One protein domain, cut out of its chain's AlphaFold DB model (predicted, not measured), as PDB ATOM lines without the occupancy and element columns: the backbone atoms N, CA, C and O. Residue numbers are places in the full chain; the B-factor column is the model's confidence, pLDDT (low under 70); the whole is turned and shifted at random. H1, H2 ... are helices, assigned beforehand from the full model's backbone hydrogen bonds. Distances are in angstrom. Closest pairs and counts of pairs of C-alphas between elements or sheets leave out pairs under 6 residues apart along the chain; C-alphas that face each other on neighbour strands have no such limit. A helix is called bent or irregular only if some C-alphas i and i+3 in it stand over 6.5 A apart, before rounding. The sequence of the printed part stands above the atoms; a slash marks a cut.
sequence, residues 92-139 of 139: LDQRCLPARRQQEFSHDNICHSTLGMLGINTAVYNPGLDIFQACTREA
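This is residues 92 to 139 of the 139 residues of the protein "Sulfatase domain-containing protein" of Massilia atriviolacea (UniProt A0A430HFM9). With little regular structure, this is a flat loop of chain in which one helix, H2, and a single small turn of helix, H1, stand well separated, with the returning chain at residues 130 to 135 in the space between them. Residues 118 to 129 swing out beyond H2 and fold back. The printed part has 48 residues with two named helices, H1 then H2, and no named strand; the class is all helix, though the named elements hold only 14 residues. It is compact, with a radius of gyration of the C-alphas of 10.7 A and spans of 29 by 27 by 13 A.

H2, residues 108 to 117, runs 15.2 A from C-alpha 108 at (19.553, 26.545, -15.729) to C-alpha 117 at (25.014, 12.673, -18.549). H1, residues 96 to 99, begins at (34.721, 16.106, -6.961).

H2 is irregular, but only just: C-alphas 108 and 111 are 6.8 A apart. In H2, 5 of 6 O i to N i+4 pairs are within hydrogen-bond range; H1 is too short for such a pair. H1 and H2 are apart, joined by a short link of 8 residues.

The C-alphas of Arg 95 and Ala 123 are the two farthest apart, at 29.8 A. The printed part has no cut and ends at the chain's last residue, Ala 139. Its mean pLDDT is 93.3; residues 138 to 139 are under 70.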
ATOM      1  N   LEU A  92      32.457   9.771 -13.499       91.06
ATOM      2  CA  LEU A  92      32.299  10.797 -12.483       91.06
ATOM      3  C   LEU A  92      33.315  10.595 -11.347       91.06
ATOM      4  O   LEU A  92      33.338   9.548 -10.697       91.06
ATOM      5  N   ASP A  93      34.127  11.613 -11.055       91.00
ATOM      6  CA  ASP A  93      34.996  11.616  -9.880       91.00
ATOM      7  C   ASP A  93      34.149  11.741  -8.608       91.00
ATOM      8  O   ASP A  93      33.599  12.798  -8.282       91.00
ATOM      9  N   GLN A  94      34.088  10.640  -7.855       85.50
ATOM     10  CA  GLN A  94      33.287  10.518  -6.637       85.50
ATOM     11  C   GLN A  94      33.677  11.509  -5.535       85.50
ATOM     12  O   GLN A  94      32.893  11.728  -4.616       85.50
ATOM     13  N   ARG A  95      34.868  12.114  -5.598       91.38
ATOM     14  CA  ARG A  95      35.322  13.119  -4.625       91.38
ATOM     15  C   ARG A  95      35.032  14.544  -5.087       91.38
ATOM     16  O   ARG A  95      34.904  15.429  -4.246       91.38
ATOM     17  N   CYS A  96      34.910  14.771  -6.396       94.19
ATOM     18  CA  CYS A  96      34.721  16.106  -6.961       94.19
ATOM     19  C   CYS A  96      33.342  16.689  -6.633       94.19
ATOM     20  O   CYS A  96      33.259  17.796  -6.104       94.19
ATOM     21  N   LEU A  97      32.257  15.946  -6.883       90.38
ATOM     22  CA  LEU A  97      30.906  16.451  -6.606       90.38
ATOM     23  C   LEU A  97      30.680  16.778  -5.122       90.38
ATOM     24  O   LEU A  97      30.207  17.879  -4.836       90.38
ATOM     25  N   PRO A  98      31.055  15.911  -4.156       91.00
ATOM     26  CA  PRO A  98      30.958  16.257  -2.740       91.00
ATOM     27  C   PRO A  98      31.741  17.519  -2.356       91.00
ATOM     28  O   PRO A  98      31.268  18.293  -1.524       91.00
ATOM     29  N   ALA A  99      32.901  17.762  -2.977       94.56
ATOM     30  CA  ALA A  99      33.696  18.967  -2.736       94.56
ATOM     31  C   ALA A  99      33.020  20.252  -3.253       94.56
ATOM     32  O   ALA A  99      33.330  21.343  -2.781       94.56
ATOM     33  N   ARG A 100      32.064  20.133  -4.181       93.44
ATOM     34  CA  ARG A 100      31.329  21.254  -4.788       93.44
ATOM     35  C   ARG A 100      29.952  21.499  -4.170       93.44
ATOM     36  O   ARG A 100      29.217  22.339  -4.666       93.44
ATOM     37  N   ARG A 101      29.593  20.833  -3.064       89.56
ATOM     38  CA  ARG A 101      28.265  20.976  -2.422       89.56
ATOM     39  C   ARG A 101      27.911  22.397  -1.967       89.56
ATOM     40  O   ARG A 101      26.740  22.664  -1.746       89.56
ATOM     41  N   GLN A 102      28.907  23.262  -1.778       92.19
ATOM     42  CA  GLN A 102      28.717  24.669  -1.396       92.19
ATOM     43  C   GLN A 102      28.701  25.621  -2.602       92.19
ATOM     44  O   GLN A 102      28.543  26.824  -2.426       92.19
ATOM     45  N   GLN A 103      28.912  25.108  -3.817       94.81
ATOM     46  CA  GLN A 103      28.771  25.893  -5.035       94.81
ATOM     47  C   GLN A 103      27.283  26.121  -5.321       94.81
ATOM     48  O   GLN A 103      26.466  25.218  -5.152       94.81
ATOM     49  N   GLU A 104      26.944  27.327  -5.767       94.81
ATOM     50  CA  GLU A 104      25.582  27.654  -6.182       94.81
ATOM     51  C   GLU A 104      25.282  27.073  -7.570       94.81
ATOM     52  O   GLU A 104      26.092  27.175  -8.495       94.81
ATOM     53  N   PHE A 105      24.098  26.480  -7.696       96.44
ATOM     54  CA  PHE A 105      23.525  25.969  -8.938       96.44
ATOM     55  C   PHE A 105      22.057  26.395  -9.025       96.44
ATOM     56  O   PHE A 105      21.429  26.683  -8.003       96.44
ATOM     57  N   SER A 106      21.510  26.418 -10.237       97.62
ATOM     58  CA  SER A 106      20.112  26.757 -10.516       97.62
ATOM     59  C   SER A 106      19.475  25.725 -11.453       97.62
ATOM     60  O   SER A 106      20.130  24.793 -11.933       97.62
ATOM     61  N   HIS A 107      18.186  25.893 -11.762       98.25
ATOM     62  CA  HIS A 107      17.531  25.072 -12.782       98.25
ATOM     63  C   HIS A 107      18.129  25.240 -14.184       98.25
ATOM     64  O   HIS A 107      17.999  24.322 -14.994       98.25
ATOM     65  N   ASP A 108      18.853  26.333 -14.453       98.06
ATOM     66  CA  ASP A 108      19.553  26.545 -15.729       98.06
ATOM     67  C   ASP A 108      20.559  25.425 -16.008       98.06
ATOM     68  O   ASP A 108      20.846  25.094 -17.157       98.06
ATOM     69  N   ASN A 109      21.070  24.788 -14.953       98.50
ATOM     70  CA  ASN A 109      22.025  23.705 -15.079       98.50
ATOM     71  C   ASN A 109      21.407  22.370 -15.518       98.50
ATOM     72  O   ASN A 109      22.112  21.516 -16.057       98.50
ATOM     73  N   ILE A 110      20.111  22.146 -15.284       98.00
ATOM     74  CA  ILE A 110      19.497  20.811 -15.377       98.00
ATOM     75  C   ILE A 110      19.521  20.271 -16.807       98.00
ATOM     76  O   ILE A 110      19.884  19.113 -17.029       98.00
ATOM     77  N   CYS A 111      19.168  21.106 -17.786       98.06
ATOM     78  CA  CYS A 111      19.136  20.701 -19.189       98.06
ATOM     79  C   CYS A 111      20.536  20.309 -19.680       98.06
ATOM     80  O   CYS A 111      20.738  19.206 -20.187       98.06
ATOM     81  N   HIS A 112      21.530  21.171 -19.451       98.19
ATOM     82  CA  HIS A 112      22.903  20.922 -19.885       98.19
ATOM     83  C   HIS A 112      23.529  19.728 -19.161       98.19
ATOM     84  O   HIS A 112      24.147  18.891 -19.809       98.19
ATOM     85  N   SER A 113      23.278  19.581 -17.858       97.44
ATOM     86  CA  SER A 113      23.750  18.426 -17.085       97.44
ATOM     87  C   SER A 113      23.132  17.112 -17.569       97.44
ATOM     88  O   SER A 113      23.814  16.093 -17.633       97.44
ATOM     89  N   THR A 114      21.862  17.126 -17.986       97.44
ATOM     90  CA  THR A 114      21.199  15.947 -18.570       97.44
ATOM     91  C   THR A 114      21.813  15.580 -19.923       97.44
ATOM     92  O   THR A 114      22.090  14.409 -20.176       97.44
ATOM     93  N   LEU A 115      22.073  16.572 -20.783       97.56
ATOM     94  CA  LEU A 115      22.766  16.358 -22.059       97.56
ATOM     95  C   LEU A 115      24.169  15.768 -21.844       97.56
ATOM     96  O   LEU A 115      24.523  14.802 -22.519       97.56
ATOM     97  N   GLY A 116      24.922  16.294 -20.872       95.44
ATOM     98  CA  GLY A 116      26.239  15.784 -20.483       95.44
ATOM     99  C   GLY A 116      26.191  14.347 -19.958       95.44
ATOM    100  O   GLY A 116      26.943  13.493 -20.426       95.44
ATOM    101  N   MET A 117      25.241  14.033 -19.067       95.44
ATOM    102  CA  MET A 117      25.014  12.673 -18.549       95.44
ATOM    103  C   MET A 117      24.707  11.641 -19.637       95.44
ATOM    104  O   MET A 117      25.073  10.471 -19.505       95.44
ATOM    105  N   LEU A 118      24.025  12.064 -20.699       94.44
ATOM    106  CA  LEU A 118      23.653  11.213 -21.826       94.44
ATOM    107  C   LEU A 118      24.693  11.225 -22.960       94.44
ATOM    108  O   LEU A 118      24.520  10.501 -23.939       94.44
ATOM    109  N   GLY A 119      25.759  12.026 -22.852       93.69
ATOM    110  CA  GLY A 119      26.781  12.160 -23.894       93.69
ATOM    111  C   GLY A 119      26.253  12.758 -25.204       93.69
ATOM    112  O   GLY A 119      26.765  12.441 -26.279       93.69
ATOM    113  N   ILE A 120      25.207  13.587 -25.144       95.69
ATOM    114  CA  ILE A 120      24.569  14.166 -26.332       95.69
ATOM    115  C   ILE A 120      25.379  15.369 -26.821       95.69
ATOM    116  O   ILE A 120      25.479  16.387 -26.140       95.69
ATOM    117  N   ASN A 121      25.892  15.283 -28.050       94.38
ATOM    118  CA  ASN A 121      26.543  16.405 -28.718       94.38
ATOM    119  C   ASN A 121      25.521  17.228 -29.517       94.38
ATOM    120  O   ASN A 121      24.901  16.725 -30.455       94.38
ATOM    121  N   THR A 122      25.340  18.493 -29.148       97.00
ATOM    122  CA  THR A 122      24.390  19.403 -29.795       97.00
ATOM    123  C   THR A 122      24.825  20.857 -29.638       97.00
ATOM    124  O   THR A 122      25.456  21.219 -28.649       97.00
ATOM    125  N   ALA A 123      24.443  21.714 -30.587       97.88
ATOM    126  CA  ALA A 123      24.783  23.140 -30.580       97.88
ATOM    127  C   ALA A 123      24.210  23.910 -29.375       97.88
ATOM    128  O   ALA A 123      24.699  24.986 -29.047       97.88
ATOM    129  N   VAL A 124      23.175  23.373 -28.718       97.50
ATOM    130  CA  VAL A 124      22.577  23.981 -27.519       97.50
ATOM    131  C   VAL A 124      23.285  23.579 -26.224       97.50
ATOM    132  O   VAL A 124      22.985  24.139 -25.176       97.50
ATOM    133  N   TYR A 125      24.196  22.601 -26.251       98.00
ATOM    134  CA  TYR A 125      24.912  22.177 -25.053       98.00
ATOM    135  C   TYR A 125      25.931  23.245 -24.641       98.00
ATOM    136  O   TYR A 125      26.791  23.636 -25.428       98.00
ATOM    137  N   ASN A 126      25.842  23.704 -23.390       97.62
ATOM    138  CA  ASN A 126      26.792  24.629 -22.795       97.62
ATOM    139  C   ASN A 126      27.519  23.923 -21.637       97.62
ATOM    140  O   ASN A 126      26.919  23.752 -20.573       97.62
ATOM    141  N   PRO A 127      28.804  23.557 -21.794       95.44
ATOM    142  CA  PRO A 127      29.563  22.870 -20.747       95.44
ATOM    143  C   PRO A 127      29.765  23.722 -19.486       95.44
ATOM    144  O   PRO A 127      29.989  23.174 -18.413       95.44
ATOM    145  N   GLY A 128      29.657  25.053 -19.580       95.94
ATOM    146  CA  GLY A 128      29.703  25.941 -18.415       95.94
ATOM    147  C   GLY A 128      28.461  25.853 -17.519       95.94
ATOM    148  O   GLY A 128      28.511  26.287 -16.372       95.94
ATOM    149  N   LEU A 129      27.362  25.284 -18.029       97.62
ATOM    150  CA  LEU A 129      26.123  25.045 -17.285       97.62
ATOM    151  C   LEU A 129      25.930  23.566 -16.916       97.62
ATOM    152  O   LEU A 129      24.960  23.237 -16.238       97.62
ATOM    153  N   ASP A 130      26.841  22.674 -17.297       97.38
ATOM    154  CA  ASP A 130      26.824  21.284 -16.848       97.38
ATOM    155  C   ASP A 130      27.461  21.164 -15.449       97.38
ATOM    156  O   ASP A 130      28.652  21.425 -15.249       97.38
ATOM    157  N   ILE A 131      26.660  20.745 -14.461       96.31
ATOM    158  CA  ILE A 131      27.101  20.501 -13.079       96.31
ATOM    159  C   ILE A 131      28.239  19.486 -13.050       96.31
ATOM    160  O   ILE A 131      29.151  19.605 -12.233       96.31
ATOM    161  N   PHE A 132      28.211  18.485 -13.918       95.44
ATOM    162  CA  PHE A 132      29.097  17.336 -13.868       95.44
ATOM    163  C   PHE A 132      30.367  17.518 -14.680       95.44
ATOM    164  O   PHE A 132      31.347  16.852 -14.367       95.44
ATOM    165  N   GLN A 133      30.398  18.448 -15.638       94.56
ATOM    166  CA  GLN A 133      31.518  18.599 -16.569       94.56
ATOM    167  C   GLN A 133      32.877  18.789 -15.877       94.56
ATOM    168  O   GLN A 133      33.870  18.202 -16.287       94.56
ATOM    169  N   ALA A 134      32.948  19.571 -14.796       93.12
ATOM    170  CA  ALA A 134      34.208  19.751 -14.058       93.12
ATOM    171  C   ALA A 134      34.592  18.541 -13.179       93.12
ATOM    172  O   ALA A 134      35.656  18.534 -12.564       93.12
ATOM    173  N   CYS A 135      33.715  17.541 -13.078       94.31
ATOM    174  CA  CYS A 135      33.892  16.330 -12.282       94.31
ATOM    175  C   CYS A 135      33.949  15.049 -13.118       94.31
ATOM    176  O   CYS A 135      34.170  13.980 -12.548       94.31
ATOM    177  N   THR A 136      33.756  15.123 -14.430       92.00
ATOM    178  CA  THR A 136      33.929  13.998 -15.345       92.00
ATOM    179  C   THR A 136      35.339  14.025 -15.923       92.00
ATOM    180  O   THR A 136      35.932  15.081 -16.142       92.00
ATOM    181  N   ARG A 137      35.930  12.845 -16.118       79.19
ATOM    182  CA  ARG A 137      37.245  12.719 -16.763       79.19
ATOM    183  C   ARG A 137      37.055  12.488 -18.260       79.19
ATOM    184  O   ARG A 137      36.185  11.705 -18.655       79.19
ATOM    185  N   GLU A 138      37.869  13.154 -19.078       66.12
ATOM    186  CA  GLU A 138      37.948  12.851 -20.509       66.12
ATOM    187  C   GLU A 138      38.454  11.417 -20.739       66.12
ATOM    188  O   GLU A 138      39.014  10.786 -19.837       66.12
ATOM    189  N   ALA A 139      38.164  10.890 -21.933       53.38
ATOM    190  CA  ALA A 139      38.626   9.576 -22.376       53.38
ATOM    191  C   ALA A 139      40.124   9.567 -22.660       53.38
ATOM    192  O   ALA A 139      40.592  10.546 -23.277       53.38
TER     193      ALA A 139